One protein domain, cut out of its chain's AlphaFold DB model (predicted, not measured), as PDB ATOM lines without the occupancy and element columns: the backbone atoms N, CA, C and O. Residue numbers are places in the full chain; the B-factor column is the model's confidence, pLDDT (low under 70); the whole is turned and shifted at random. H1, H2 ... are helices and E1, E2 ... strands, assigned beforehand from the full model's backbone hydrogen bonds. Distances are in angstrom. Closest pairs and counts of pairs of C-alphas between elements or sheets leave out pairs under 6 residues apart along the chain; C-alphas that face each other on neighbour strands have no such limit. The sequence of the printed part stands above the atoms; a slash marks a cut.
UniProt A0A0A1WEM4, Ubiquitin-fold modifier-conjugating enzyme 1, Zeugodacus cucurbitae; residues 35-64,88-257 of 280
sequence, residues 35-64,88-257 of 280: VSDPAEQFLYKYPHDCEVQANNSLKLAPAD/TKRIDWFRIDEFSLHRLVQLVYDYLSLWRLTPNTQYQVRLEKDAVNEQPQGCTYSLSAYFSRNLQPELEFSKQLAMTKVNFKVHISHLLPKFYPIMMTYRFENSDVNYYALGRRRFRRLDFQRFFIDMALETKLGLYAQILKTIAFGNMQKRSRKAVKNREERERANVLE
ATOM      1  N   VAL A  35     -35.763  60.115 -46.779       93.56
ATOM      2  CA  VAL A  35     -34.448  60.763 -46.920       93.56
ATOM      3  C   VAL A  35     -33.616  60.636 -45.642       93.56
ATOM      4  O   VAL A  35     -32.391  60.543 -45.716       93.56
ATOM      5  N   SER A  36     -34.263  60.594 -44.475       93.25
ATOM      6  CA  SER A  36     -33.579  60.424 -43.188       93.25
ATOM      7  C   SER A  36     -33.112  58.988 -42.903       93.25
ATOM      8  O   SER A  36     -32.280  58.811 -42.015       93.25
ATOM      9  N   ASP A  37     -33.559  57.981 -43.667       93.12
ATOM     10  CA  ASP A  37     -33.121  56.578 -43.544       93.12
ATOM     11  C   ASP A  37     -32.488  56.023 -44.846       93.12
ATOM     12  O   ASP A  37     -32.987  55.068 -45.449       93.12
ATOM     13  N   PRO A  38     -31.336  56.560 -45.296       90.62
ATOM     14  CA  PRO A  38     -30.669  56.095 -46.521       90.62
ATOM     15  C   PRO A  38     -30.137  54.652 -46.411       90.62
ATOM     16  O   PRO A  38     -29.881  53.964 -47.409       90.62
ATOM     17  N   ALA A  39     -29.940  54.177 -45.179       90.19
ATOM     18  CA  ALA A  39     -29.497  52.823 -44.898       90.19
ATOM     19  C   ALA A  39     -30.646  51.799 -44.961       90.19
ATOM     20  O   ALA A  39     -30.358  50.606 -44.991       90.19
ATOM     21  N   GLU A  40     -31.907  52.233 -45.045       92.06
ATOM     22  CA  GLU A  40     -33.088  51.362 -44.966       92.06
ATOM     23  C   GLU A  40     -33.090  50.518 -43.672       92.06
ATOM     24  O   GLU A  40     -33.382  49.321 -43.684       92.06
ATOM     25  N   GLN A  41     -32.704  51.116 -42.541       92.81
ATOM     26  CA  GLN A  41     -32.708  50.446 -41.234       92.81
ATOM     27  C   GLN A  41     -34.122  50.338 -40.652       92.81
ATOM     28  O   GLN A  41     -34.447  49.342 -40.007       92.81
ATOM     29  N   PHE A  42     -34.971  51.330 -40.918       94.44
ATOM     30  CA  PHE A  42     -36.346  51.420 -40.427       94.44
ATOM     31  C   PHE A  42     -37.382  51.371 -41.544       94.44
ATOM     32  O   PHE A  42     -38.494  50.909 -41.303       94.44
ATOM     33  N   LEU A  43     -37.043  51.829 -42.748       93.81
ATOM     34  CA  LEU A  43     -37.925  51.886 -43.913       93.81
ATOM     35  C   LEU A  43     -37.419  50.952 -45.016       93.81
ATOM     36  O   LEU A  43     -37.062  51.365 -46.117       93.81
ATOM     37  N   TYR A  44     -37.382  49.658 -44.708       92.00
ATOM     38  CA  TYR A  44     -36.968  48.614 -45.643       92.00
ATOM     39  C   TYR A  44     -38.149  48.007 -46.397       92.00
ATOM     40  O   TYR A  44     -39.289  47.954 -45.932       92.00
ATOM     41  N   LYS A  45     -37.850  47.477 -47.584       90.62
ATOM     42  CA  LYS A  45     -38.800  46.672 -48.358       90.62
ATOM     43  C   LYS A  45     -39.042  45.336 -47.666       90.62
ATOM     44  O   LYS A  45     -38.112  44.756 -47.104       90.62
ATOM     45  N   TYR A  46     -40.267  44.821 -47.779       88.50
ATOM     46  CA  TYR A  46     -40.582  43.488 -47.275       88.50
ATOM     47  C   TYR A  46     -39.641  42.456 -47.935       88.50
ATOM     48  O   TYR A  46     -39.567  42.407 -49.168       88.50
ATOM     49  N   PRO A  47     -38.875  41.675 -47.157       84.50
ATOM     50  CA  PRO A  47     -37.941  40.694 -47.697       84.50
ATOM     51  C   PRO A  47     -38.680  39.566 -48.414       84.50
ATOM     52  O   PRO A  47     -39.581  38.959 -47.846       84.50
ATOM     53  N   HIS A  48     -38.259  39.245 -49.637       75.88
ATOM     54  CA  HIS A  48     -38.824  38.120 -50.390       75.88
ATOM     55  C   HIS A  48     -38.431  36.753 -49.802       75.88
ATOM     56  O   HIS A  48     -39.133  35.776 -50.020       75.88
ATOM     57  N   ASP A  49     -37.349  36.705 -49.019       70.12
ATOM     58  CA  ASP A  49     -36.808  35.474 -48.429       70.12
ATOM     59  C   ASP A  49     -37.538  35.047 -47.137       70.12
ATOM     60  O   ASP A  49     -37.142  34.065 -46.504       70.12
ATOM     61  N   CYS A  50     -38.554  35.807 -46.708       73.75
ATOM     62  CA  CYS A  50     -39.384  35.500 -45.548       73.75
ATOM     63  C   CYS A  50     -40.661  34.778 -45.986       73.75
ATOM     64  O   CYS A  50     -41.575  35.395 -46.530       73.75
ATOM     65  N   GLU A  51     -40.749  33.483 -45.699       74.56
ATOM     66  CA  GLU A  51     -41.978  32.707 -45.870       74.56
ATOM     67  C   GLU A  51     -42.855  32.841 -44.620       74.56
ATOM     68  O   GLU A  51     -42.403  32.574 -43.505       74.56
ATOM     69  N   VAL A  52     -44.119  33.233 -44.791       72.06
ATOM     70  CA  VAL A  52     -45.087  33.282 -43.685       72.06
ATOM     71  C   VAL A  52     -45.558  31.864 -43.367       72.06
ATOM     72  O   VAL A  52     -46.081  31.154 -44.224       72.06
ATOM     73  N   GLN A  53     -45.357  31.443 -42.124       66.81
ATOM     74  CA  GLN A  53     -45.781  30.145 -41.610       66.81
ATOM     75  C   GLN A  53     -47.251  30.146 -41.168       66.81
ATOM     76  O   GLN A  53     -47.840  31.192 -40.917       66.81
ATOM     77  N   ALA A  54     -47.826  28.953 -40.969       59.38
ATOM     78  CA  ALA A  54     -49.196  28.781 -40.469       59.38
ATOM     79  C   ALA A  54     -49.436  29.388 -39.067       59.38
ATOM     80  O   ALA A  54     -50.567  29.708 -38.719       59.38
ATOM     81  N   ASN A  55     -48.382  29.565 -38.267       61.44
ATOM     82  CA  ASN A  55     -48.405  30.251 -36.969       61.44
ATOM     83  C   ASN A  55     -48.037  31.747 -37.076       61.44
ATOM     84  O   ASN A  55     -47.717  32.361 -36.061       61.44
ATOM     85  N   ASN A  56     -48.044  32.322 -38.284       59.72
ATOM     86  CA  ASN A  56     -47.588  33.679 -38.603       59.72
ATOM     87  C   ASN A  56     -46.112  33.976 -38.271       59.72
ATOM     88  O   ASN A  56     -45.706  35.134 -38.370       59.72
ATOM     89  N   SER A  57     -45.285  32.978 -37.930       64.31
ATOM     90  CA  SER A  57     -43.839  33.200 -37.827       64.31
ATOM     91  C   SER A  57     -43.232  33.370 -39.220       64.31
ATOM     92  O   SER A  57     -43.746  32.849 -40.215       64.31
ATOM     93  N   LEU A  58     -42.144  34.131 -39.319       72.56
ATOM     94  CA  LEU A  58     -41.442  34.301 -40.586       72.56
ATOM     95  C   LEU A  58     -40.313  33.286 -40.646       72.56
ATOM     96  O   LEU A  58     -39.441  33.301 -39.790       72.56
ATOM     97  N   LYS A  59     -40.284  32.407 -41.645       72.25
ATOM     98  CA  LYS A  59     -39.127  31.535 -41.869       72.25
ATOM     99  C   LYS A  59     -38.216  32.122 -42.917       72.25
ATOM    100  O   LYS A  59     -38.642  32.416 -44.028       72.25
ATOM    101  N   LEU A  60     -36.944  32.246 -42.557       68.00
ATOM    102  CA  LEU A  60     -35.919  32.660 -43.497       68.00
ATOM    103  C   LEU A  60     -35.520  31.468 -44.371       68.00
ATOM    104  O   LEU A  60     -35.053  30.447 -43.851       68.00
ATOM    105  N   ALA A  61     -35.695  31.603 -45.686       60.59
ATOM    106  CA  ALA A  61     -35.242  30.596 -46.638       60.59
ATOM    107  C   ALA A  61     -33.722  30.363 -46.487       60.59
ATOM    108  O   ALA A  61     -32.961  31.321 -46.252       60.59
ATOM    109  N   PRO A  62     -33.251  29.103 -46.579       58.91
ATOM    110  CA  PRO A  62     -31.823  28.835 -46.638       58.91
ATOM    111  C   PRO A  62     -31.246  29.580 -47.843       58.91
ATOM    112  O   PRO A  62     -31.870  29.642 -48.898       58.91
ATOM    113  N   ALA A  63     -30.069  30.182 -47.681       56.75
ATOM    114  CA  ALA A  63     -29.412  30.795 -48.822       56.75
ATOM    115  C   ALA A  63     -29.083  29.701 -49.841       56.75
ATOM    116  O   ALA A  63     -28.419  28.727 -49.477       56.75
ATOM    117  N   ASP A  64     -29.550  29.860 -51.083       51.12
ATOM    118  CA  ASP A  64     -29.318  28.891 -52.149       51.12
ATOM    119  C   ASP A  64     -27.831  28.539 -52.223       51.12
ATOM    120  O   ASP A  64     -26.957  29.380 -52.472       51.12
ATOM    121  N   THR A  88     -29.891  22.354 -43.614       56.84
ATOM    122  CA  THR A  88     -31.339  22.367 -43.341       56.84
ATOM    123  C   THR A  88     -31.757  23.322 -42.225       56.84
ATOM    124  O   THR A  88     -32.953  23.444 -41.952       56.84
ATOM    125  N   LYS A  89     -30.813  24.015 -41.572       64.25
ATOM    126  CA  LYS A  89     -31.148  24.932 -40.477       64.25
ATOM    127  C   LYS A  89     -31.890  26.151 -41.020       64.25
ATOM    128  O   LYS A  89     -31.354  26.917 -41.818       64.25
ATOM    129  N   ARG A  90     -33.126  26.322 -40.556       70.25
ATOM    130  CA  ARG A  90     -33.971  27.497 -40.792       70.25
ATOM    131  C   ARG A  90     -34.144  28.240 -39.470       70.25
ATOM    132  O   ARG A  90     -34.150  27.604 -38.419       70.25
ATOM    133  N   ILE A  91     -34.283  29.560 -39.537       78.38
ATOM    134  CA  ILE A  91     -34.561  30.407 -38.370       78.38
ATOM    135  C   ILE A  91     -35.983  30.932 -38.475       78.38
ATOM    136  O   ILE A  91     -36.388  31.392 -39.548       78.38
ATOM    137  N   ASP A  92     -36.682  30.912 -37.345       83.12
ATOM    138  CA  ASP A  92     -37.910  31.667 -37.146       83.12
ATOM    139  C   ASP A  92     -37.551  33.127 -36.839       83.12
ATOM    140  O   ASP A  92     -37.067  33.482 -35.765       83.12
ATOM    141  N   TRP A  93     -37.724  33.972 -37.842       87.75
ATOM    142  CA  TRP A  93     -37.526  35.404 -37.777       87.75
ATOM    143  C   TRP A  93     -38.735  36.094 -37.144       87.75
ATOM    144  O   TRP A  93     -39.887  35.757 -37.426       87.75
ATOM    145  N   PHE A  94     -38.476  37.096 -36.305       88.19
ATOM    146  CA  PHE A  94     -39.528  37.792 -35.565       88.19
ATOM    147  C   PHE A  94     -40.144  38.936 -36.355       88.19
ATOM    148  O   PHE A  94     -39.447  39.670 -37.064       88.19
ATOM    149  N   ARG A  95     -41.454  39.106 -36.177       91.06
ATOM    150  CA  ARG A  95     -42.208  40.273 -36.643       91.06
ATOM    151  C   ARG A  95     -42.102  41.431 -35.648       91.06
ATOM    152  O   ARG A  95     -41.738  41.230 -34.488       91.06
ATOM    153  N   ILE A  96     -42.417  42.645 -36.092       93.06
ATOM    154  CA  ILE A  96     -42.389  43.849 -35.245       93.06
ATOM    155  C   ILE A  96     -43.357  43.719 -34.053       93.06
ATOM    156  O   ILE A  96     -43.006  44.120 -32.946       93.06
ATOM    157  N   ASP A  97     -44.542  43.129 -34.240       91.19
ATOM    158  CA  ASP A  97     -45.520  42.889 -33.160       91.19
ATOM    159  C   ASP A  97     -45.098  41.829 -32.134       91.19
ATOM    160  O   ASP A  97     -45.604  41.825 -31.014       91.19
ATOM    161  N   GLU A  98     -44.167  40.946 -32.485       89.69
ATOM    162  CA  GLU A  98     -43.681  39.862 -31.621       89.69
ATOM    163  C   GLU A  98     -42.465  40.263 -30.779       89.69
ATOM    164  O   GLU A  98     -41.874  39.428 -30.076       89.69
ATOM    165  N   PHE A  99     -42.057  41.529 -30.868       89.12
ATOM    166  CA  PHE A  99     -40.848  42.005 -30.232       89.12
ATOM    167  C   PHE A  99     -40.885  41.840 -28.708       89.12
ATOM    168  O   PHE A  99     -41.782  42.305 -28.008       89.12
ATOM    169  N   SER A 100     -39.827  41.225 -28.181       89.81
ATOM    170  CA  SER A 100     -39.468  41.285 -26.767       89.81
ATOM    171  C   SER A 100     -37.951  41.195 -26.623       89.81
ATOM    172  O   SER A 100     -37.277  40.523 -27.407       89.81
ATOM    173  N   LEU A 101     -37.405  41.849 -25.597       86.88
ATOM    174  CA  LEU A 101     -35.958  41.950 -25.384       86.88
ATOM    175  C   LEU A 101     -35.275  40.574 -25.261       86.88
ATOM    176  O   LEU A 101     -34.226  40.340 -25.856       86.88
ATOM    177  N   HIS A 102     -35.898  39.641 -24.532       86.56
ATOM    178  CA  HIS A 102     -35.423  38.259 -24.403       86.56
ATOM    179  C   HIS A 102     -35.345  37.557 -25.766       86.56
ATOM    180  O   HIS A 102     -34.326  36.952 -26.101       86.56
ATOM    181  N   ARG A 103     -36.407  37.671 -26.577       88.94
ATOM    182  CA  ARG A 103     -36.442  37.053 -27.906       88.94
ATOM    183  C   ARG A 103     -35.389  37.658 -28.817       88.94
ATOM    184  O   ARG A 103     -34.758  36.933 -29.565       88.94
ATOM    185  N   LEU A 104     -35.125  38.952 -28.714       90.62
ATOM    186  CA  LEU A 104     -34.098  39.599 -29.520       90.62
ATOM    187  C   LEU A 104     -32.695  39.003 -29.287       90.62
ATOM    188  O   LEU A 104     -31.959  38.798 -30.251       90.62
ATOM    189  N   VAL A 105     -32.332  38.658 -28.046       92.00
ATOM    190  CA  VAL A 105     -31.056  37.968 -27.771       92.00
ATOM    191  C   VAL A 105     -31.057  36.576 -28.407       92.00
ATOM    192  O   VAL A 105     -30.069  36.192 -29.037       92.00
ATOM    193  N   GLN A 106     -32.177  35.852 -28.303       90.94
ATOM    194  CA  GLN A 106     -32.354  34.547 -28.942       90.94
ATOM    195  C   GLN A 106     -32.222  34.633 -30.471       90.94
ATOM    196  O   GLN A 106     -31.503  33.827 -31.048       90.94
ATOM    197  N   LEU A 107     -32.798  35.658 -31.115       90.94
ATOM    198  CA  LEU A 107     -32.683  35.880 -32.563       90.94
ATOM    199  C   LEU A 107     -31.221  35.953 -33.007       90.94
ATOM    200  O   LEU A 107     -30.846  35.386 -34.032       90.94
ATOM    201  N   VAL A 108     -30.385  36.658 -32.237       93.19
ATOM    202  CA  VAL A 108     -28.954  36.774 -32.533       93.19
ATOM    203  C   VAL A 108     -28.264  35.419 -32.365       93.19
ATOM    204  O   VAL A 108     -27.478  35.043 -33.232       93.19
ATOM    205  N   TYR A 109     -28.564  34.659 -31.305       91.56
ATOM    206  CA  TYR A 109     -28.029  33.300 -31.135       91.56
ATOM    207  C   TYR A 109     -28.416  32.378 -32.293       91.56
ATOM    208  O   TYR A 109     -27.547  31.693 -32.842       91.56
ATOM    209  N   ASP A 110     -29.686  32.401 -32.689       88.62
ATOM    210  CA  ASP A 110     -30.215  31.596 -33.784       88.62
ATOM    211  C   ASP A 110     -29.547  31.994 -35.103       88.62
ATOM    212  O   ASP A 110     -29.083  31.129 -35.848       88.62
ATOM    213  N   TYR A 111     -29.378  33.296 -35.354       88.94
ATOM    214  CA  TYR A 111     -28.677  33.810 -36.532       88.94
ATOM    215  C   TYR A 111     -27.209  33.397 -36.587       88.94
ATOM    216  O   TYR A 111     -26.734  32.937 -37.628       88.94
ATOM    217  N   LEU A 112     -26.500  33.485 -35.462       89.38
ATOM    218  CA  LEU A 112     -25.117  33.025 -35.347       89.38
ATOM    219  C   LEU A 112     -24.984  31.513 -35.540       89.38
ATOM    220  O   LEU A 112     -23.974  31.055 -36.075       89.38
ATOM    221  N   SER A 113     -26.005  30.732 -35.182       85.12
ATOM    222  CA  SER A 113     -25.996  29.278 -35.379       85.12
ATOM    223  C   SER A 113     -25.923  28.869 -36.861       85.12
ATOM    224  O   SER A 113     -25.483  27.757 -37.172       85.12
ATOM    225  N   LEU A 114     -26.290  29.772 -37.783       82.56
ATOM    226  CA  LEU A 114     -26.152  29.561 -39.226       82.56
ATOM    227  C   LEU A 114     -24.746  29.851 -39.755       82.56
ATOM    228  O   LEU A 114     -24.431  29.449 -40.873       82.56
ATOM    229  N   TRP A 115     -23.889  30.535 -38.991       84.50
ATOM    230  CA  TRP A 115     -22.581  31.007 -39.465       84.50
ATOM    231  C   TRP A 115     -21.523  29.901 -39.573       84.50
ATOM    232  O   TRP A 115     -20.358  30.204 -39.806       84.50
ATOM    233  N   ARG A 116     -21.894  28.619 -39.422       78.94
ATOM    234  CA  ARG A 116     -21.014  27.453 -39.658       78.94
ATOM    235  C   ARG A 116     -19.638  27.589 -38.994       78.94
ATOM    236  O   ARG A 116     -18.617  27.252 -39.593       78.94
ATOM    237  N   LEU A 117     -19.617  28.116 -37.771       81.81
ATOM    238  CA  LEU A 117     -18.388  28.387 -37.028       81.81
ATOM    239  C   LEU A 117     -17.555  27.108 -36.856       81.81
ATOM    240  O   LEU A 117     -18.088  25.998 -36.805       81.81
ATOM    241  N   THR A 118     -16.236  27.263 -36.764       82.00
ATOM    242  CA  THR A 118     -15.326  26.142 -36.504       82.00
ATOM    243  C   THR A 118     -15.659  25.481 -35.148       82.00
ATOM    244  O   THR A 118     -15.958  26.213 -34.206       82.00
ATOM    245  N   PRO A 119     -15.595  24.137 -34.997       77.06
ATOM    246  CA  PRO A 119     -16.109  23.414 -33.816       77.06
ATOM    247  C   PRO A 119     -15.596  23.863 -32.436       77.06
ATOM    248  O   PRO A 119     -16.272  23.645 -31.438       77.06
ATOM    249  N   ASN A 120     -14.436  24.525 -32.370       78.94
ATOM    250  CA  ASN A 120     -13.842  25.019 -31.120       78.94
ATOM    251  C   ASN A 120     -14.116  26.512 -30.861       78.94
ATOM    252  O   ASN A 120     -13.623  27.073 -29.880       78.94
ATOM    253  N   THR A 121     -14.851  27.174 -31.756       85.31
ATOM    254  CA  THR A 121     -15.222  28.580 -31.625       85.31
ATOM    255  C   THR A 121     -16.486  28.680 -30.778       85.31
ATOM    256  O   THR A 121     -17.572  28.293 -31.204       85.31
ATOM    257  N   GLN A 122     -16.344  29.224 -29.575       87.75
ATOM    258  CA  GLN A 122     -17.452  29.521 -28.673       87.75
ATOM    259  C   GLN A 122     -17.875  30.977 -28.838       87.75
ATOM    260  O   GLN A 122     -17.042  31.835 -29.144       87.75
ATOM    261  N   TYR A 123     -19.151  31.274 -28.604       91.06
ATOM    262  CA  TYR A 123     -19.646  32.643 -28.644       91.06
ATOM    263  C   TYR A 123     -20.642  32.947 -27.529       91.06
ATOM    264  O   TYR A 123     -21.420  32.092 -27.115       91.06
ATOM    265  N   GLN A 124     -20.610  34.191 -27.054       91.75
ATOM    266  CA  GLN A 124     -21.544  34.723 -26.069       91.75
ATOM    267  C   GLN A 124     -22.122  36.043 -26.571       91.75
ATOM    268  O   GLN A 124     -21.378  36.967 -26.901       91.75
ATOM    269  N   VAL A 125     -23.447  36.148 -26.585       93.50
ATOM    270  CA  VAL A 125     -24.171  37.376 -26.925       93.50
ATOM    271  C   VAL A 125     -24.498  38.142 -25.648       93.50
ATOM    272  O   VAL A 125     -24.948  37.562 -24.659       93.50
ATOM    273  N   ARG A 126     -24.265  39.455 -25.664       91.56
ATOM    274  CA  ARG A 126     -24.566  40.384 -24.573       91.56
ATOM    275  C   ARG A 126     -25.308  41.597 -25.114       91.56
ATOM    276  O   ARG A 126     -24.946  42.127 -26.161       91.56
ATOM    277  N   LEU A 127     -26.307  42.054 -24.372       91.50
ATOM    278  CA  LEU A 127     -26.927  43.355 -24.594       91.50
ATOM    279  C   LEU A 127     -25.966  44.456 -24.115       91.50
ATOM    280  O   LEU A 127     -25.329  44.296 -23.069       91.50
ATOM    281  N   GLU A 128     -25.810  45.538 -24.877       89.44
ATOM    282  CA  GLU A 128     -24.955  46.659 -24.462       89.44
ATOM    283  C   GLU A 128     -25.611  47.494 -23.340       89.44
ATOM    284  O   GLU A 128     -26.827  47.467 -23.164       89.44
ATOM    285  N   LYS A 129     -24.805  48.213 -22.542       72.31
ATOM    286  CA  LYS A 129     -25.305  48.988 -21.385       72.31
ATOM    287  C   LYS A 129     -26.276  50.102 -21.800       72.31
ATOM    288  O   LYS A 129     -27.287  50.280 -21.136       72.31
ATOM    289  N   ASP A 130     -26.007  50.738 -22.937       72.88
ATOM    290  CA  ASP A 130     -26.873  51.729 -23.587       72.88
ATOM    291  C   ASP A 130     -27.482  51.124 -24.857       72.88
ATOM    292  O   ASP A 130     -27.370  51.659 -25.960       72.88
ATOM    293  N   ALA A 131     -28.043  49.918 -24.732       76.12
ATOM    294  CA  ALA A 131     -28.490  49.171 -25.898       76.12
ATOM    295  C   ALA A 131     -29.589  49.883 -26.681       76.12
ATOM    296  O   ALA A 131     -29.643  49.695 -27.891       76.12
ATOM    297  N   VAL A 132     -30.451  50.659 -26.022       88.56
ATOM    298  CA  VAL A 132     -31.616  51.273 -26.660       88.56
ATOM    299  C   VAL A 132     -31.282  52.680 -27.127       88.56
ATOM    300  O   VAL A 132     -30.883  53.531 -26.339       88.56
ATOM    301  N   ASN A 133     -31.489  52.921 -28.415       89.75
ATOM    302  CA  ASN A 133     -31.431  54.242 -29.018       89.75
ATOM    303  C   ASN A 133     -32.763  54.524 -29.719       89.75
ATOM    304  O   ASN A 133     -33.081  53.880 -30.727       89.75
ATOM    305  N   GLU A 134     -33.533  55.456 -29.164       90.94
ATOM    306  CA  GLU A 134     -34.794  55.917 -29.735       90.94
ATOM    307  C   GLU A 134     -34.532  56.922 -30.853       90.94
ATOM    308  O   GLU A 134     -33.784  57.887 -30.704       90.94
ATOM    309  N   GLN A 135     -35.160  56.681 -31.995       89.75
ATOM    310  CA  GLN A 135     -35.090  57.521 -33.176       89.75
ATOM    311  C   GLN A 135     -36.508  57.883 -33.613       89.75
ATOM    312  O   GLN A 135     -37.458  57.155 -33.314       89.75
ATOM    313  N   PRO A 136     -36.686  58.980 -34.361       89.38
ATOM    314  CA  PRO A 136     -38.020  59.394 -34.774       89.38
ATOM    315  C   PRO A 136     -38.747  58.330 -35.634       89.38
ATOM    316  O   PRO A 136     -39.968  58.227 -35.578       89.38
ATOM    317  N   GLN A 137     -38.008  57.476 -36.355       92.94
ATOM    318  CA  GLN A 137     -38.539  56.352 -37.140       92.94
ATOM    319  C   GLN A 137     -38.845  55.085 -36.314       92.94
ATOM    320  O   GLN A 137     -39.549  54.192 -36.798       92.94
ATOM    321  N   GLY A 138     -38.294  54.953 -35.103       93.75
ATOM    322  CA  GLY A 138     -38.354  53.717 -34.323       93.75
ATOM    323  C   GLY A 138     -37.213  53.543 -33.319       93.75
ATOM    324  O   GLY A 138     -36.493  54.481 -33.002       93.75
ATOM    325  N   CYS A 139     -37.000  52.322 -32.829       94.94
ATOM    326  CA  CYS A 139     -35.983  52.027 -31.813       94.94
ATOM    327  C   CYS A 139     -34.877  51.106 -32.344       94.94
ATOM    328  O   CYS A 139     -35.147  50.127 -33.040       94.94
ATOM    329  N   THR A 140     -33.622  51.385 -31.983       95.62
ATOM    330  CA  THR A 140     -32.469  50.509 -32.253       95.62
ATOM    331  C   THR A 140     -31.964  49.870 -30.967       95.62
ATOM    332  O   THR A 140     -31.752  50.567 -29.982       95.62
ATOM    333  N   TYR A 141     -31.702  48.565 -31.009       95.50
ATOM    334  CA  TYR A 141     -31.133  47.774 -29.920       95.50
ATOM    335  C   TYR A 141     -29.734  47.281 -30.295       95.50
ATOM    336  O   TYR A 141     -29.572  46.597 -31.307       95.50
ATOM    337  N   SER A 142     -28.730  47.603 -29.483       95.75
ATOM    338  CA  SER A 142     -27.327  47.248 -29.722       95.75
ATOM    339  C   SER A 142     -26.903  46.038 -28.889       95.75
ATOM    340  O   SER A 142     -27.065  46.006 -27.667       95.75
ATOM    341  N   LEU A 143     -26.339  45.032 -29.559       95.75
ATOM    342  CA  LEU A 143     -25.831  43.805 -28.952       95.75
ATOM    343  C   LEU A 143     -24.404  43.527 -29.398       95.75
ATOM    344  O   LEU A 143     -23.969  43.898 -30.483       95.75
ATOM    345  N   SER A 144     -23.684  42.806 -28.557       95.12
ATOM    346  CA  SER A 144     -22.318  42.372 -28.792       95.12
ATOM    347  C   SER A 144     -22.233  40.859 -28.726       95.12
ATOM    348  O   SER A 144     -22.516  40.274 -27.683       95.12
ATOM    349  N   ALA A 145     -21.794  40.226 -29.808       95.25
ATOM    350  CA  ALA A 145     -21.379  38.832 -29.792       95.25
ATOM    351  C   ALA A 145     -19.857  38.757 -29.646       95.25
ATOM    352  O   ALA A 145     -19.120  39.320 -30.457       95.25
ATOM    353  N   TYR A 146     -19.395  38.069 -28.610       92.94
ATOM    354  CA  TYR A 146     -17.984  37.811 -28.354       92.94
ATOM    355  C   TYR A 146     -17.669  36.380 -28.745       92.94
ATOM    356  O   TYR A 146     -18.277  35.459 -28.211       92.94
ATOM    357  N   PHE A 147     -16.716  36.206 -29.649       92.25
ATOM    358  CA  PHE A 147     -16.239  34.911 -30.105       92.25
ATOM    359  C   PHE A 147     -14.888  34.643 -29.480       92.25
ATOM    360  O   PHE A 147     -14.042  35.533 -29.445       92.25
ATOM    361  N   SER A 148     -14.675  33.420 -29.028       88.50
ATOM    362  CA  SER A 148     -13.414  32.974 -28.452       88.50
ATOM    363  C   SER A 148     -13.098  31.567 -28.932       88.50
ATOM    364  O   SER A 148     -13.982  30.835 -29.384       88.50
ATOM    365  N   ARG A 149     -11.827  31.187 -28.840       83.06
ATOM    366  CA  ARG A 149     -11.390  29.825 -29.122       83.06
ATOM    367  C   ARG A 149     -10.557  29.321 -27.957       83.06
ATOM    368  O   ARG A 149      -9.560  29.948 -27.596       83.06
ATOM    369  N   ASN A 150     -10.965  28.193 -27.390       68.06
ATOM    370  CA  ASN A 150     -10.192  27.528 -26.348       68.06
ATOM    371  C   ASN A 150      -9.076  26.721 -27.012       68.06
ATOM    372  O   ASN A 150      -9.330  25.936 -27.925       68.06
ATOM    373  N   LEU A 151      -7.834  26.953 -26.583       58.34
ATOM    374  CA  LEU A 151      -6.660  26.284 -27.149       58.34
ATOM    375  C   LEU A 151      -6.431  24.886 -26.558       58.34
ATOM    376  O   LEU A 151      -5.862  24.049 -27.249       58.34
ATOM    377  N   GLN A 152      -6.897  24.611 -25.332       53.25
ATOM    378  CA  GLN A 152      -6.825  23.290 -24.696       53.25
ATOM    379  C   GLN A 152      -7.967  23.100 -23.678       53.25
ATOM    380  O   GLN A 152      -8.259  24.045 -22.945       53.25
ATOM    381  N   PRO A 153      -8.576  21.902 -23.584       47.78
ATOM    382  CA  PRO A 153      -9.545  21.566 -22.534       47.78
ATOM    383  C   PRO A 153      -8.921  21.495 -21.129       47.78
ATOM    384  O   PRO A 153      -9.598  21.735 -20.144       47.78
ATOM    385  N   GLU A 154      -7.625  21.188 -21.022       44.22
ATOM    386  CA  GLU A 154      -6.956  20.873 -19.745       44.22
ATOM    387  C   GLU A 154      -6.511  22.110 -18.940       44.22
ATOM    388  O   GLU A 154      -6.156  21.998 -17.769       44.22
ATOM    389  N   LEU A 155      -6.560  23.308 -19.535       45.94
ATOM    390  CA  LEU A 155      -6.338  24.586 -18.847       45.94
ATOM    391  C   LEU A 155      -7.665  25.350 -18.713       45.94
ATOM    392  O   LEU A 155      -7.818  26.460 -19.224       45.94
ATOM    393  N   GLU A 156      -8.629  24.776 -17.988       44.41
ATOM    394  CA  GLU A 156      -9.948  25.389 -17.741       44.41
ATOM    395  C   GLU A 156      -9.893  26.761 -17.030       44.41
ATOM    396  O   GLU A 156     -10.881  27.489 -16.999       44.41
ATOM    397  N   PHE A 157      -8.733  27.164 -16.496       42.22
ATOM    398  CA  PHE A 157      -8.581  28.373 -15.678       42.22
ATOM    399  C   PHE A 157      -7.865  29.558 -16.342       42.22
ATOM    400  O   PHE A 157      -7.715  30.605 -15.705       42.22
ATOM    401  N   SER A 158      -7.420  29.459 -17.601       47.47
ATOM    402  CA  SER A 158      -6.744  30.595 -18.248       47.47
ATOM    403  C   SER A 158      -7.717  31.439 -19.082       47.47
ATOM    404  O   SER A 158      -8.370  30.952 -20.000       47.47
ATOM    405  N   LYS A 159      -7.812  32.725 -18.724       54.25
ATOM    406  CA  LYS A 159      -8.518  33.819 -19.415       54.25
ATOM    407  C   LYS A 159      -8.522  33.631 -20.942       54.25
ATOM    408  O   LYS A 159      -7.453  33.459 -21.518       54.25
ATOM    409  N   GLN A 160      -9.699  33.712 -21.581       57.16
ATOM    410  CA  GLN A 160      -9.871  33.583 -23.040       57.16
ATOM    411  C   GLN A 160      -8.800  34.395 -23.789       57.16
ATOM    412  O   GLN A 160      -8.812  35.627 -23.760       57.16
ATOM    413  N   LEU A 161      -7.842  33.693 -24.406       62.44
ATOM    414  CA  LEU A 161      -6.611  34.295 -24.933       62.44
ATOM    415  C   LEU A 161      -6.887  35.186 -26.141       62.44
ATOM    416  O   LEU A 161      -6.370  36.292 -26.206       62.44
ATOM    417  N   ALA A 162      -7.741  34.744 -27.063       69.81
ATOM    418  CA  ALA A 162      -8.200  35.554 -28.182       69.81
ATOM    419  C   ALA A 162      -9.717  35.685 -28.146       69.81
ATOM    420  O   ALA A 162     -10.441  34.688 -28.107       69.81
ATOM    421  N   MET A 163     -10.181  36.930 -28.211       83.31
ATOM    422  CA  MET A 163     -11.586  37.252 -28.406       83.31
ATOM    423  C   MET A 163     -11.743  38.164 -29.613       83.31
ATOM    424  O   MET A 163     -10.951  39.094 -29.778       83.31
ATOM    425  N   THR A 164     -12.778  37.950 -30.417       91.06
ATOM    426  CA  THR A 164     -13.231  38.924 -31.416       91.06
ATOM    427  C   THR A 164     -14.689  39.297 -31.195       91.06
ATOM    428  O   THR A 164     -15.446  38.531 -30.599       91.06
ATOM    429  N   LYS A 165     -15.067  40.504 -31.616       93.81
ATOM    430  CA  LYS A 165     -16.395  41.076 -31.384       93.81
ATOM    431  C   LYS A 165     -17.165  41.218 -32.700       93.81
ATOM    432  O   LYS A 165     -16.616  41.639 -33.713       93.81
ATOM    433  N   VAL A 166     -18.466  40.961 -32.668       95.44
ATOM    434  CA  VAL A 166     -19.406  41.432 -33.691       95.44
ATOM    435  C   VAL A 166     -20.477  42.262 -33.012       95.44
ATOM    436  O   VAL A 166     -21.089  41.825 -32.040       95.44
ATOM    437  N   ASN A 167     -20.687  43.470 -33.522       95.38
ATOM    438  CA  ASN A 167     -21.735  44.361 -33.046       95.38
ATOM    439  C   ASN A 167     -22.981  44.121 -33.887       95.38
ATOM    440  O   ASN A 167     -22.928  44.273 -35.104       95.38
ATOM    441  N   PHE A 168     -24.080  43.767 -33.246       96.06
ATOM    442  CA  PHE A 168     -25.393  43.651 -33.854       96.06
ATOM    443  C   PHE A 168     -26.211  44.890 -33.513       96.06
ATOM    444  O   PHE A 168     -26.164  45.381 -32.385       96.06
ATOM    445  N   LYS A 169     -26.977  45.375 -34.483       95.69
ATOM    446  CA  LYS A 169     -28.015  46.379 -34.279       95.69
ATOM    447  C   LYS A 169     -29.326  45.832 -34.804       95.69
ATOM    448  O   LYS A 169     -29.406  45.380 -35.943       95.69
ATOM    449  N   VAL A 170     -30.344  45.863 -33.963       95.56
ATOM    450  CA  VAL A 170     -31.687  45.399 -34.292       95.56
ATOM    451  C   VAL A 170     -32.605  46.610 -34.310       95.56
ATOM    452  O   VAL A 170     -32.679  47.338 -33.324       95.56
ATOM    453  N   HIS A 171     -33.264  46.845 -35.437       95.12
ATOM    454  CA  HIS A 171     -34.038  48.047 -35.711       95.12
ATOM    455  C   HIS A 171     -35.527  47.703 -35.775       95.12
ATOM    456  O   HIS A 171     -35.953  46.831 -36.537       95.12
ATOM    457  N   ILE A 172     -36.314  48.405 -34.966       95.06
ATOM    458  CA  ILE A 172     -37.760  48.234 -34.848       95.06
ATOM    459  C   ILE A 172     -38.416  49.515 -35.327       95.06
ATOM    460  O   ILE A 172     -38.281  50.554 -34.691       95.06
ATOM    461  N   SER A 173     -39.103  49.435 -36.458       95.31
ATOM    462  CA  SER A 173     -39.768  50.581 -37.074       95.31
ATOM    463  C   SER A 173     -41.143  50.814 -36.463       95.31
ATOM    464  O   SER A 173     -41.905  49.867 -36.279       95.31
ATOM    465  N   HIS A 174     -41.470  52.075 -36.186       94.19
ATOM    466  CA  HIS A 174     -42.828  52.498 -35.827       94.19
ATOM    467  C   HIS A 174     -43.657  52.882 -37.059       94.19
ATOM    468  O   HIS A 174     -44.878  52.986 -36.971       94.19
ATOM    469  N   LEU A 175     -42.995  53.086 -38.201       93.75
ATOM    470  CA  LEU A 175     -43.609  53.551 -39.445       93.75
ATOM    471  C   LEU A 175     -44.059  52.393 -40.349       93.75
ATOM    472  O   LEU A 175     -44.933  52.575 -41.195       93.75
ATOM    473  N   LEU A 176     -43.468  51.203 -40.195       94.12
ATOM    474  CA  LEU A 176     -43.818  50.025 -40.989       94.12
ATOM    475  C   LEU A 176     -44.983  49.225 -40.381       94.12
ATOM    476  O   LEU A 176     -45.176  49.225 -39.162       94.12
ATOM    477  N   PRO A 177     -45.737  48.470 -41.205       93.94
ATOM    478  CA  PRO A 177     -46.769  47.572 -40.707       93.94
ATOM    479  C   PRO A 177     -46.218  46.532 -39.727       93.94
ATOM    480  O   PRO A 177     -45.172  45.931 -39.953       93.94
ATOM    481  N   LYS A 178     -46.988  46.239 -38.678       91.81
ATOM    482  CA  LYS A 178     -46.602  45.332 -37.582       91.81
ATOM    483  C   LYS A 178     -46.182  43.920 -38.010       91.81
ATOM    484  O   LYS A 178     -45.402  43.280 -37.316       91.81
ATOM    485  N   PHE A 179     -46.684  43.439 -39.146       88.81
ATOM    486  CA  PHE A 179     -46.344  42.119 -39.680       88.81
ATOM    487  C   PHE A 179     -44.975  42.068 -40.379       88.81
ATOM    488  O   PHE A 179     -44.554  40.992 -40.808       88.81
ATOM    489  N   TYR A 180     -44.286  43.203 -40.541       92.56
ATOM    490  CA  TYR A 180     -42.944  43.222 -41.116       92.56
ATOM    491  C   TYR A 180     -41.940  42.506 -40.198       92.56
ATOM    492  O   TYR A 180     -42.064  42.591 -38.975       92.56
ATOM    493  N   PRO A 181     -40.935  41.814 -40.767       92.12
ATOM    494  CA  PRO A 181     -39.836  41.246 -39.992       92.12
ATOM    495  C   PRO A 181     -38.984  42.340 -39.369       92.12
ATOM    496  O   PRO A 181     -38.651  43.296 -40.052       92.12
ATOM    497  N   ILE A 182     -38.514  42.140 -38.143       92.81
ATOM    498  CA  ILE A 182     -37.536  43.031 -37.512       92.81
ATOM    499  C   ILE A 182     -36.244  43.073 -38.345       92.81
ATOM    500  O   ILE A 182     -35.706  42.033 -38.728       92.81
ATOM    501  N   MET A 183     -35.703  44.266 -38.599       93.88
ATOM    502  CA  MET A 183     -34.444  44.414 -39.330       93.88
ATOM    503  C   MET A 183     -33.256  44.210 -38.393       93.88
ATOM    504  O   MET A 183     -33.206  44.772 -37.302       93.88
ATOM    505  N   MET A 184     -32.264  43.435 -38.825       94.38
ATOM    506  CA  MET A 184     -31.018  43.248 -38.084       94.38
ATOM    507  C   MET A 184     -29.822  43.516 -38.988       94.38
ATOM    508  O   MET A 184     -29.704  42.959 -40.082       94.38
ATOM    509  N   THR A 185     -28.911  44.344 -38.496       95.31
ATOM    510  CA  THR A 185     -27.606  44.593 -39.095       95.31
ATOM    511  C   THR A 185     -26.501  44.132 -38.155       95.31
ATOM    512  O   THR A 185     -26.696  43.991 -36.945       95.31
ATOM    513  N   TYR A 186     -25.331  43.843 -38.709       95.19
ATOM    514  CA  TYR A 186     -24.159  43.466 -37.936       95.19
ATOM    515  C   TYR A 186     -22.885  44.016 -38.555       95.19
ATOM    516  O   TYR A 186     -22.787  44.217 -39.764       95.19
ATOM    517  N   ARG A 187     -21.890  44.255 -37.709       94.75
ATOM    518  CA  ARG A 187     -20.597  44.813 -38.088       94.75
ATOM    519  C   ARG A 187     -19.496  44.111 -37.318       94.75
ATOM    520  O   ARG A 187     -19.523  44.062 -36.085       94.75
ATOM    521  N   PHE A 188     -18.528  43.581 -38.053       93.75
ATOM    522  CA  PHE A 188     -17.359  42.957 -37.456       93.75
ATOM    523  C   PHE A 188     -16.463  43.986 -36.766       93.75
ATOM    524  O   PHE A 188     -16.423  45.158 -37.143       93.75
ATOM    525  N   GLU A 189     -15.733  43.542 -35.749       87.94
ATOM    526  CA  GLU A 189     -14.639  44.306 -35.157       87.94
ATOM    527  C   GLU A 189     -13.667  44.781 -36.249       87.94
ATOM    528  O   GLU A 189     -13.271  44.003 -37.116       87.94
ATOM    529  N   ASN A 190     -13.289  46.062 -36.204       82.88
ATOM    530  CA  ASN A 190     -12.386  46.709 -37.166       82.88
ATOM    531  C   ASN A 190     -12.893  46.751 -38.622       82.88
ATOM    532  O   ASN A 190     -12.100  46.936 -39.541       82.88
ATOM    533  N   SER A 191     -14.200  46.585 -38.846       88.06
ATOM    534  CA  SER A 191     -14.835  46.836 -40.140       88.06
ATOM    535  C   SER A 191     -15.756  48.047 -40.047       88.06
ATOM    536  O   SER A 191     -16.528  48.158 -39.098       88.06
ATOM    537  N   ASP A 192     -15.729  48.908 -41.063       87.56
ATOM    538  CA  ASP A 192     -16.665  50.034 -41.193       87.56
ATOM    539  C   ASP A 192     -17.954  49.656 -41.938       87.56
ATOM    540  O   ASP A 192     -18.885  50.453 -42.049       87.56
ATOM    541  N   VAL A 193     -18.039  48.415 -42.424       90.25
ATOM    542  CA  VAL A 193     -19.154  47.939 -43.243       90.25
ATOM    543  C   VAL A 193     -20.247  47.340 -42.360       90.25
ATOM    544  O   VAL A 193     -20.007  46.395 -41.606       90.25
ATOM    545  N   ASN A 194     -21.468  47.863 -42.490       91.69
ATOM    546  CA  ASN A 194     -22.662  47.253 -41.906       91.69
ATOM    547  C   ASN A 194     -23.237  46.219 -42.875       91.69
ATOM    548  O   ASN A 194     -23.599  46.538 -44.008       91.69
ATOM    549  N   TYR A 195     -23.352  44.986 -42.407       92.62
ATOM    550  CA  TYR A 195     -23.953  43.883 -43.136       92.62
ATOM    551  C   TYR A 195     -25.396  43.692 -42.686       92.62
ATOM    552  O   TYR A 195     -25.714  43.838 -41.509       92.62
ATOM    553  N   TYR A 196     -26.268  43.323 -43.618       92.12
ATOM    554  CA  TYR A 196     -27.679  43.083 -43.337       92.12
ATOM    555  C   TYR A 196     -27.901  41.591 -43.139       92.12
ATOM    556  O   TYR A 196     -27.360  40.760 -43.876       92.12
ATOM    557  N   ALA A 197     -28.679  41.247 -42.122       89.62
ATOM    558  CA  ALA A 197     -29.046  39.867 -41.844       89.62
ATOM    559  C   ALA A 197     -30.274  39.417 -42.654       89.62
ATOM    560  O   ALA A 197     -30.508  38.220 -42.797       89.62
ATOM    561  N   LEU A 198     -31.010  40.376 -43.224       87.25
ATOM    562  CA  LEU A 198     -32.264  40.178 -43.937       87.25
ATOM    563  C   LEU A 198     -32.411  41.178 -45.096       87.25
ATOM    564  O   LEU A 198     -31.794  42.243 -45.094       87.25
ATOM    565  N   GLY A 199     -33.264  40.853 -46.069       83.19
ATOM    566  CA  GLY A 199     -33.624  41.750 -47.164       83.19
ATOM    567  C   GLY A 199     -32.614  41.757 -48.309       83.19
ATOM    568  O   GLY A 199     -31.666  40.979 -48.354       83.19
ATOM    569  N   ARG A 200     -32.813  42.673 -49.260       80.56
ATOM    570  CA  ARG A 200     -32.052  42.713 -50.527       80.56
ATOM    571  C   ARG A 200     -30.552  42.953 -50.345       80.56
ATOM    572  O   ARG A 200     -29.768  42.579 -51.209       80.56
ATOM    573  N   ARG A 201     -30.167  43.587 -49.235       83.00
ATOM    574  CA  ARG A 201     -28.776  43.901 -48.882       83.00
ATOM    575  C   ARG A 201     -28.092  42.757 -48.114       83.00
ATOM    576  O   ARG A 201     -26.918  42.878 -47.763       83.00
ATOM    577  N   ARG A 202     -28.803  41.656 -47.827       83.94
ATOM    578  CA  ARG A 202     -28.248  40.484 -47.142       83.94
ATOM    579  C   ARG A 202     -27.195  39.809 -48.012       83.94
ATOM    580  O   ARG A 202     -27.398  39.558 -49.198       83.94
ATOM    581  N   PHE A 203     -26.075  39.451 -47.395       76.06
ATOM    582  CA  PHE A 203     -25.037  38.690 -48.075       76.06
ATOM    583  C   PHE A 203     -25.484  37.234 -48.275       76.06
ATOM    584  O   PHE A 203     -25.841  36.559 -47.309       76.06
ATOM    585  N   ARG A 204     -25.451  36.738 -49.520       66.88
ATOM    586  CA  ARG A 204     -25.958  35.395 -49.863       66.88
ATOM    587  C   ARG A 204     -25.153  34.261 -49.223       66.88
ATOM    588  O   ARG A 204     -25.716  33.233 -48.885       66.88
ATOM    589  N   ARG A 205     -23.839  34.415 -49.041       67.38
ATOM    590  CA  ARG A 205     -22.977  33.330 -48.538       67.38
ATOM    591  C   ARG A 205     -22.630  33.527 -47.071       67.38
ATOM    592  O   ARG A 205     -21.843  34.407 -46.749       67.38
ATOM    593  N   LEU A 206     -23.163  32.666 -46.204       69.75
ATOM    594  CA  LEU A 206     -22.883  32.705 -44.762       69.75
ATOM    595  C   LEU A 206     -21.463  32.221 -44.386       69.75
ATOM    596  O   LEU A 206     -21.027  32.370 -43.244       69.75
ATOM    597  N   ASP A 207     -20.720  31.666 -45.347       69.62
ATOM    598  CA  ASP A 207     -19.349  31.190 -45.135       69.62
ATOM    599  C   ASP A 207     -18.339  32.345 -44.977       69.62
ATOM    600  O   ASP A 207     -17.277  32.167 -44.376       69.62
ATOM    601  N   PHE A 208     -18.657  33.545 -45.481       82.56
ATOM    602  CA  PHE A 208     -17.793  34.722 -45.325       82.56
ATOM    603  C   PHE A 208     -17.656  35.129 -43.852       82.56
ATOM    604  O   PHE A 208     -16.569  35.470 -43.392       82.56
ATOM    605  N   GLN A 209     -18.751  35.048 -43.100       87.94
ATOM    606  CA  GLN A 209     -18.819  35.411 -41.693       87.94
ATOM    607  C   GLN A 209     -17.924  34.482 -40.876       87.94
ATOM    608  O   GLN A 209     -17.118  34.955 -40.078       87.94
ATOM    609  N   ARG A 210     -17.997  33.170 -41.147       85.50
ATOM    610  CA  ARG A 210     -17.072  32.182 -40.584       85.50
ATOM    611  C   ARG A 210     -15.625  32.571 -40.855       85.50
ATOM    612  O   ARG A 210     -14.832  32.640 -39.920       85.50
ATOM    613  N   PHE A 211     -15.295  32.815 -42.124       85.25
ATOM    614  CA  PHE A 211     -13.935  33.148 -42.535       85.25
ATOM    615  C   PHE A 211     -13.419  34.385 -41.798       85.25
ATOM    616  O   PHE A 211     -12.304  34.363 -41.285       85.25
ATOM    617  N   PHE A 212     -14.239  35.430 -41.676       88.69
ATOM    618  CA  PHE A 212     -13.858  36.648 -40.968       88.69
ATOM    619  C   PHE A 212     -13.559  36.382 -39.486       88.69
ATOM    620  O   PHE A 212     -12.522  36.809 -38.978       88.69
ATOM    621  N   ILE A 213     -14.436  35.642 -38.799       91.00
ATOM    622  CA  ILE A 213     -14.254  35.296 -37.383       91.00
ATOM    623  C   ILE A 213     -13.007  34.436 -37.183       91.00
ATOM    624  O   ILE A 213     -12.185  34.743 -36.318       91.00
ATOM    625  N   ASP A 214     -12.843  33.387 -37.987       87.75
ATOM    626  CA  ASP A 214     -11.700  32.486 -37.873       87.75
ATOM    627  C   ASP A 214     -10.387  33.235 -38.142       87.75
ATOM    628  O   ASP A 214      -9.457  33.122 -37.348       87.75
ATOM    629  N   MET A 215     -10.326  34.077 -39.178       88.50
ATOM    630  CA  MET A 215      -9.149  34.903 -39.472       88.50
ATOM    631  C   MET A 215      -8.812  35.877 -38.339       88.50
ATOM    632  O   MET A 215      -7.640  36.014 -37.972       88.50
ATOM    633  N   ALA A 216      -9.814  36.546 -37.762       89.88
ATOM    634  CA  ALA A 216      -9.606  37.473 -36.652       89.88
ATOM    635  C   ALA A 216      -9.066  36.753 -35.405       89.88
ATOM    636  O   ALA A 216      -8.139  37.244 -34.753       89.88
ATOM    637  N   LEU A 217      -9.611  35.574 -35.093       89.00
ATOM    638  CA  LEU A 217      -9.153  34.750 -33.976       89.00
ATOM    639  C   LEU A 217      -7.735  34.219 -34.208       89.00
ATOM    640  O   LEU A 217      -6.894  34.383 -33.328       89.00
ATOM    641  N   GLU A 218      -7.439  33.659 -35.383       87.56
ATOM    642  CA  GLU A 218      -6.101  33.148 -35.728       87.56
ATOM    643  C   GLU A 218      -5.035  34.242 -35.671       87.56
ATOM    644  O   GLU A 218      -3.958  34.043 -35.112       87.56
ATOM    645  N   THR A 219      -5.348  35.438 -36.177       88.00
ATOM    646  CA  THR A 219      -4.422  36.578 -36.139       88.00
ATOM    647  C   THR A 219      -4.095  36.974 -34.699       88.00
ATOM    648  O   THR A 219      -2.928  37.162 -34.348       88.00
ATOM    649  N   LYS A 220      -5.117  37.059 -33.835       88.25
ATOM    650  CA  LYS A 220      -4.935  37.379 -32.412       88.25
ATOM    651  C   LYS A 220      -4.140  36.284 -31.699       88.25
ATOM    652  O   LYS A 220      -3.174  36.595 -31.007       88.25
ATOM    653  N   LEU A 221      -4.484  35.012 -31.905       84.62
ATOM    654  CA  LEU A 221      -3.757  33.876 -31.329       84.62
ATOM    655  C   LEU A 221      -2.290  33.841 -31.776       84.62
ATOM    656  O   LEU A 221      -1.404  33.659 -30.941       84.62
ATOM    657  N   GLY A 222      -2.020  34.080 -33.062       84.19
ATOM    658  CA  GLY A 222      -0.667  34.163 -33.608       84.19
ATOM    659  C   GLY A 222       0.157  35.277 -32.961       84.19
ATOM    660  O   GLY A 222       1.307  35.049 -32.577       84.19
ATOM    661  N   LEU A 223      -0.442  36.454 -32.754       85.00
ATOM    662  CA  LEU A 223       0.193  37.558 -32.032       85.00
ATOM    663  C   LEU A 223       0.527  37.165 -30.584       85.00
ATOM    664  O   LEU A 223       1.659  37.367 -30.141       85.00
ATOM    665  N   TYR A 224      -0.415  36.559 -29.855       82.69
ATOM    666  CA  TYR A 224      -0.161  36.097 -28.485       82.69
ATOM    667  C   TYR A 224       0.947  35.044 -28.428       82.69
ATOM    668  O   TYR A 224       1.817  35.127 -27.562       82.69
ATOM    669  N   ALA A 225       0.977  34.100 -29.370       81.75
ATOM    670  CA  ALA A 225       2.039  33.101 -29.457       81.75
ATOM    671  C   ALA A 225       3.415  33.747 -29.688       81.75
ATOM    672  O   ALA A 225       4.396  33.365 -29.045       81.75
ATOM    673  N   GLN A 226       3.500  34.765 -30.552       83.56
ATOM    674  CA  GLN A 226       4.738  35.516 -30.778       83.56
ATOM    675  C   GLN A 226       5.179  36.298 -29.534       83.56
ATOM    676  O   GLN A 226       6.359  36.255 -29.185       83.56
ATOM    677  N   ILE A 227       4.251  36.963 -28.838       81.44
ATOM    678  CA  ILE A 227       4.534  37.693 -27.592       81.44
ATOM    679  C   ILE A 227       5.028  36.735 -26.501       81.44
ATOM    680  O   ILE A 227       6.024  37.003 -25.832       81.44
ATOM    681  N   LEU A 228       4.374  35.587 -26.327       80.62
ATOM    682  CA  LEU A 228       4.803  34.589 -25.346       80.62
ATOM    683  C   LEU A 228       6.187  34.037 -25.682       80.62
ATOM    684  O   LEU A 228       7.032  33.914 -24.794       80.62
ATOM    685  N   LYS A 229       6.448  33.774 -26.968       77.56
ATOM    686  CA  LYS A 229       7.759  33.346 -27.456       77.56
ATOM    687  C   LYS A 229       8.827  34.387 -27.107       77.56
ATOM    688  O   LYS A 229       9.826  34.036 -26.484       77.56
ATOM    689  N   THR A 230       8.622  35.665 -27.428       79.69
ATOM    690  CA  THR A 230       9.605  36.728 -27.143       79.69
ATOM    691  C   THR A 230       9.822  36.954 -25.646       79.69
ATOM    692  O   THR A 230      10.971  37.093 -25.225       79.69
ATOM    693  N   ILE A 231       8.773  36.912 -24.820       78.12
ATOM    694  CA  ILE A 231       8.898  37.006 -23.355       78.12
ATOM    695  C   ILE A 231       9.676  35.805 -22.798       78.12
ATOM    696  O   ILE A 231      10.582  35.986 -21.981       78.12
ATOM    697  N   ALA A 232       9.371  34.586 -23.250       70.44
ATOM    698  CA  ALA A 232      10.082  33.380 -22.830       70.44
ATOM    699  C   ALA A 232      11.572  33.438 -23.212       70.44
ATOM    700  O   ALA A 232      12.430  33.177 -22.366       70.44
ATOM    701  N   PHE A 233      11.897  33.869 -24.438       65.69
ATOM    702  CA  PHE A 233      13.283  34.071 -24.876       65.69
ATOM    703  C   PHE A 233      13.993  35.188 -24.100       65.69
ATOM    704  O   PHE A 233      15.138  35.008 -23.686       65.69
ATOM    705  N   GLY A 234      13.321  36.308 -23.826       63.34
ATOM    706  CA  GLY A 234      13.870  37.392 -23.005       63.34
ATOM    707  C   GLY A 234      14.150  36.956 -21.563       63.34
ATOM    708  O   GLY A 234      15.174  37.321 -20.981       63.34
ATOM    709  N   ASN A 235      13.288  36.112 -20.991       63.28
ATOM    710  CA  ASN A 235      13.488  35.531 -19.663       63.28
ATOM    711  C   ASN A 235      14.624  34.497 -19.643       63.28
ATOM    712  O   ASN A 235      15.400  34.475 -18.687       63.28
ATOM    713  N   MET A 236      14.778  33.698 -20.703       58.88
ATOM    714  CA  MET A 236      15.914  32.785 -20.883       58.88
ATOM    715  C   MET A 236      17.242  33.546 -21.001       58.88
ATOM    716  O   MET A 236      18.199  33.202 -20.312       58.88
ATOM    717  N   GLN A 237      17.291  34.638 -21.774       58.62
ATOM    718  CA  GLN A 237      18.477  35.500 -21.871       58.62
ATOM    719  C   GLN A 237      18.802  36.216 -20.551       58.62
ATOM    720  O   GLN A 237      19.968  36.364 -20.191       58.62
ATOM    721  N   LYS A 238      17.793  36.648 -19.783       59.06
ATOM    722  CA  LYS A 238      18.011  37.218 -18.440       59.06
ATOM    723  C   LYS A 238      18.544  36.172 -17.457       59.06
ATOM    724  O   LYS A 238      19.420  36.495 -16.658       59.06
ATOM    725  N   ARG A 239      18.041  34.933 -17.512       56.06
ATOM    726  CA  ARG A 239      18.544  33.816 -16.693       56.06
ATOM    727  C   ARG A 239      19.970  33.429 -17.079       56.06
ATOM    728  O   ARG A 239      20.788  33.271 -16.179       56.06
ATOM    729  N   SER A 240      20.296  33.365 -18.372       57.19
ATOM    730  CA  SER A 240      21.663  33.074 -18.821       57.19
ATOM    731  C   SER A 240      22.641  34.182 -18.424       57.19
ATOM    732  O   SER A 240      23.684  33.883 -17.858       57.19
ATOM    733  N   ARG A 241      22.280  35.464 -18.589       61.41
ATOM    734  CA  ARG A 241      23.113  36.597 -18.140       61.41
ATOM    735  C   ARG A 241      23.341  36.604 -16.625       61.41
ATOM    736  O   ARG A 241      24.454  36.865 -16.187       61.41
ATOM    737  N   LYS A 242      22.316  36.288 -15.819       59.25
ATOM    738  CA  LYS A 242      22.478  36.131 -14.361       59.25
ATOM    739  C   LYS A 242      23.376  34.942 -14.005       59.25
ATOM    740  O   LYS A 242      24.202  35.068 -13.111       59.25
ATOM    741  N   ALA A 243      23.246  33.815 -14.705       59.31
ATOM    742  CA  ALA A 243      24.098  32.648 -14.486       59.31
ATOM    743  C   ALA A 243      25.570  32.926 -14.842       59.31
ATOM    744  O   ALA A 243      26.456  32.528 -14.091       59.31
ATOM    745  N   VAL A 244      25.825  33.658 -15.933       63.62
ATOM    746  CA  VAL A 244      27.175  34.098 -16.329       63.62
ATOM    747  C   VAL A 244      27.759  35.058 -15.292       63.62
ATOM    748  O   VAL A 244      28.859  34.818 -14.809       63.62
ATOM    749  N   LYS A 245      26.994  36.067 -14.852       67.75
ATOM    750  CA  LYS A 245      27.442  37.004 -13.809       67.75
ATOM    751  C   LYS A 245      27.788  36.294 -12.490       67.75
ATOM    752  O   LYS A 245      28.839  36.548 -11.916       67.75
ATOM    753  N   ASN A 246      26.945  35.365 -12.038       65.19
ATOM    754  CA  ASN A 246      27.198  34.608 -10.807       65.19
ATOM    755  C   ASN A 246      28.420  33.681 -10.928       65.19
ATOM    756  O   ASN A 246      29.080  33.392  -9.930       65.19
ATOM    757  N   ARG A 247      28.716  33.188 -12.137       70.31
ATOM    758  CA  ARG A 247      29.912  32.384 -12.409       70.31
ATOM    759  C   ARG A 247      31.176  33.243 -12.375       70.31
ATOM    760  O   ARG A 247      32.129  32.850 -11.715       70.31
ATOM    761  N   GLU A 248      31.155  34.421 -12.994       66.12
ATOM    762  CA  GLU A 248      32.269  35.378 -12.946       66.12
ATOM    763  C   GLU A 248      32.548  35.875 -11.516       66.12
ATOM    764  O   GLU A 248      33.704  36.003 -11.124       66.12
ATOM    765  N   GLU A 249      31.510  36.111 -10.705       65.88
ATOM    766  CA  GLU A 249      31.672  36.481  -9.290       65.88
ATOM    767  C   GLU A 249      32.291  35.345  -8.457       65.88
ATOM    768  O   GLU A 249      33.157  35.606  -7.622       65.88
ATOM    769  N   ARG A 250      31.926  34.083  -8.724       66.69
ATOM    770  CA  ARG A 250      32.560  32.913  -8.087       66.69
ATOM    771  C   ARG A 250      34.006  32.711  -8.530       66.69
ATOM    772  O   ARG A 250      34.856  32.423  -7.698       66.69
ATOM    773  N   GLU A 251      34.302  32.880  -9.816       67.31
ATOM    774  CA  GLU A 251      35.672  32.771 -10.329       67.31
ATOM    775  C   GLU A 251      36.569  33.876  -9.740       67.31
ATOM    776  O   GLU A 251      37.696  33.596  -9.339       67.31
ATOM    777  N   ARG A 252      36.053  35.102  -9.559       65.19
ATOM    778  CA  ARG A 252      36.774  36.184  -8.861       65.19
ATOM    779  C   ARG A 252      36.989  35.906  -7.374       65.19
ATOM    780  O   ARG A 252      38.066  36.213  -6.871       65.19
ATOM    781  N   ALA A 253      36.008  35.326  -6.681       64.38
ATOM    782  CA  ALA A 253      36.157  34.932  -5.279       64.38
ATOM    783  C   ALA A 253      37.243  33.854  -5.105       64.38
ATOM    784  O   ALA A 253      38.105  33.991  -4.242       64.38
ATOM    785  N   ASN A 254      37.276  32.857  -5.994       64.12
ATOM    786  CA  ASN A 254      38.281  31.791  -5.967       64.12
ATOM    787  C   ASN A 254      39.700  32.306  -6.280       64.12
ATOM    788  O   ASN A 254      40.674  31.847  -5.687       64.12
ATOM    789  N   VAL A 255      39.836  33.276  -7.194       65.88
ATOM    790  CA  VAL A 255      41.128  33.930  -7.484       65.88
ATOM    791  C   VAL A 255      41.604  34.765  -6.291       65.88
ATOM    792  O   VAL A 255      42.797  34.775  -5.991       65.88
ATOM    793  N   LEU A 256      40.687  35.428  -5.578       58.28
ATOM    794  CA  LEU A 256      41.012  36.204  -4.381       58.28
ATOM    795  C   LEU A 256      41.443  35.299  -3.213       58.28
ATOM    796  O   LEU A 256      42.449  35.587  -2.572       58.28
ATOM    797  N   GLU A 257      40.754  34.177  -2.979       58.41
ATOM    798  CA  GLU A 257      41.163  33.171  -1.983       58.41
ATOM    799  C   GLU A 257      42.526  32.550  -2.313       58.41
ATOM    800  O   GLU A 257      43.379  32.415  -1.432       58.41
TER     801      GLU A 257
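This is residues 35 to 64 and 88 to 257 of the 280 residues of the protein "Ubiquitin-fold modifier-conjugating enzyme 1" of Zeugodacus cucurbitae (UniProt A0A0A1WEM4). Picture a head with a long arm: a twisted four-stranded sheet, E3 E4 E5 E6, has helix H1 over one face, and the long helix H2 begins on that same face and then sticks out of the head with its residues 226 to 257. The small hairpin E1 and E2 lies at the end of the head away from the arm's tip. The printed part has 200 residues, mixed, with two named helices and six named strands in the order E1 E2 H1 E3 E4 E5 E6 H2, and both sheets are antiparallel. It is extended, with a radius of gyration of the C-alphas of 25.6 A and spans of 97 by 38 by 26 A, the arm making the length.

Begin at Val 35; residues 35 to 49 hold no named element. Find C-alpha 50 at (-39.384, 35.500, -45.548), where E1, residues 50 to 52, begins; E2 is residues 58 to 60. After the cut, H1 runs from 101 to 113, 19.0 A. E3, residues 121 to 135, spans 35.1 A and bends by 62 degrees at residue 129. E4, residues 138 to 149, spans 36.4 A; E5, 163 to 173, 32.4 A; E6, 183 to 188, 17.2 A. H2 starts at C-alpha 207, (-19.349, 31.190, -45.135), and runs 74.3 A to C-alpha 257, (41.163, 33.171, -1.983).

Look first at E3 E4 E5 E6, a meander, each strand the antiparallel neighbour of the one before; E3 and E6 are its edge strands. N 124 and O 146 are 2.9 A apart between E3 and E4, N 143 and O 168 2.9 A between E4 and E5, and N 169 and O 185 2.8 A between E5 and E6. H1 and H2 are on one face, two layers, helices over a sheet. H1, at a height of 8.2 A over the sheet, lies over E4; its closest C-alphas to E3 are Val 105 and Val 125, 7.0 A. H2 has its closest C-alphas to E5 at Leu 217 and Thr 164, 6.4 A. H1 and H2 are apart. In the hairpin E1 and E2, N 51 and O 59 are 2.9 A apart; residues 58 to 59 of E2 also pair, antiparallel, with 92 to 93. In H1 and H2 every O i to N i+4 pair is within hydrogen-bond range.

The C-alphas of Ala 54 and Glu 257 are the two farthest apart, 98.3 A. Residues 65 to 87 are not printed, and C-alphas 64 and 88 stand 11.1 A apart across the cut. The links E4 to E5 and E6 to H2 are long. The mean pLDDT of the printed part is 80.5; 53 residues are under 70, among them 150 to 162, 233 to 246 and 248 to 257.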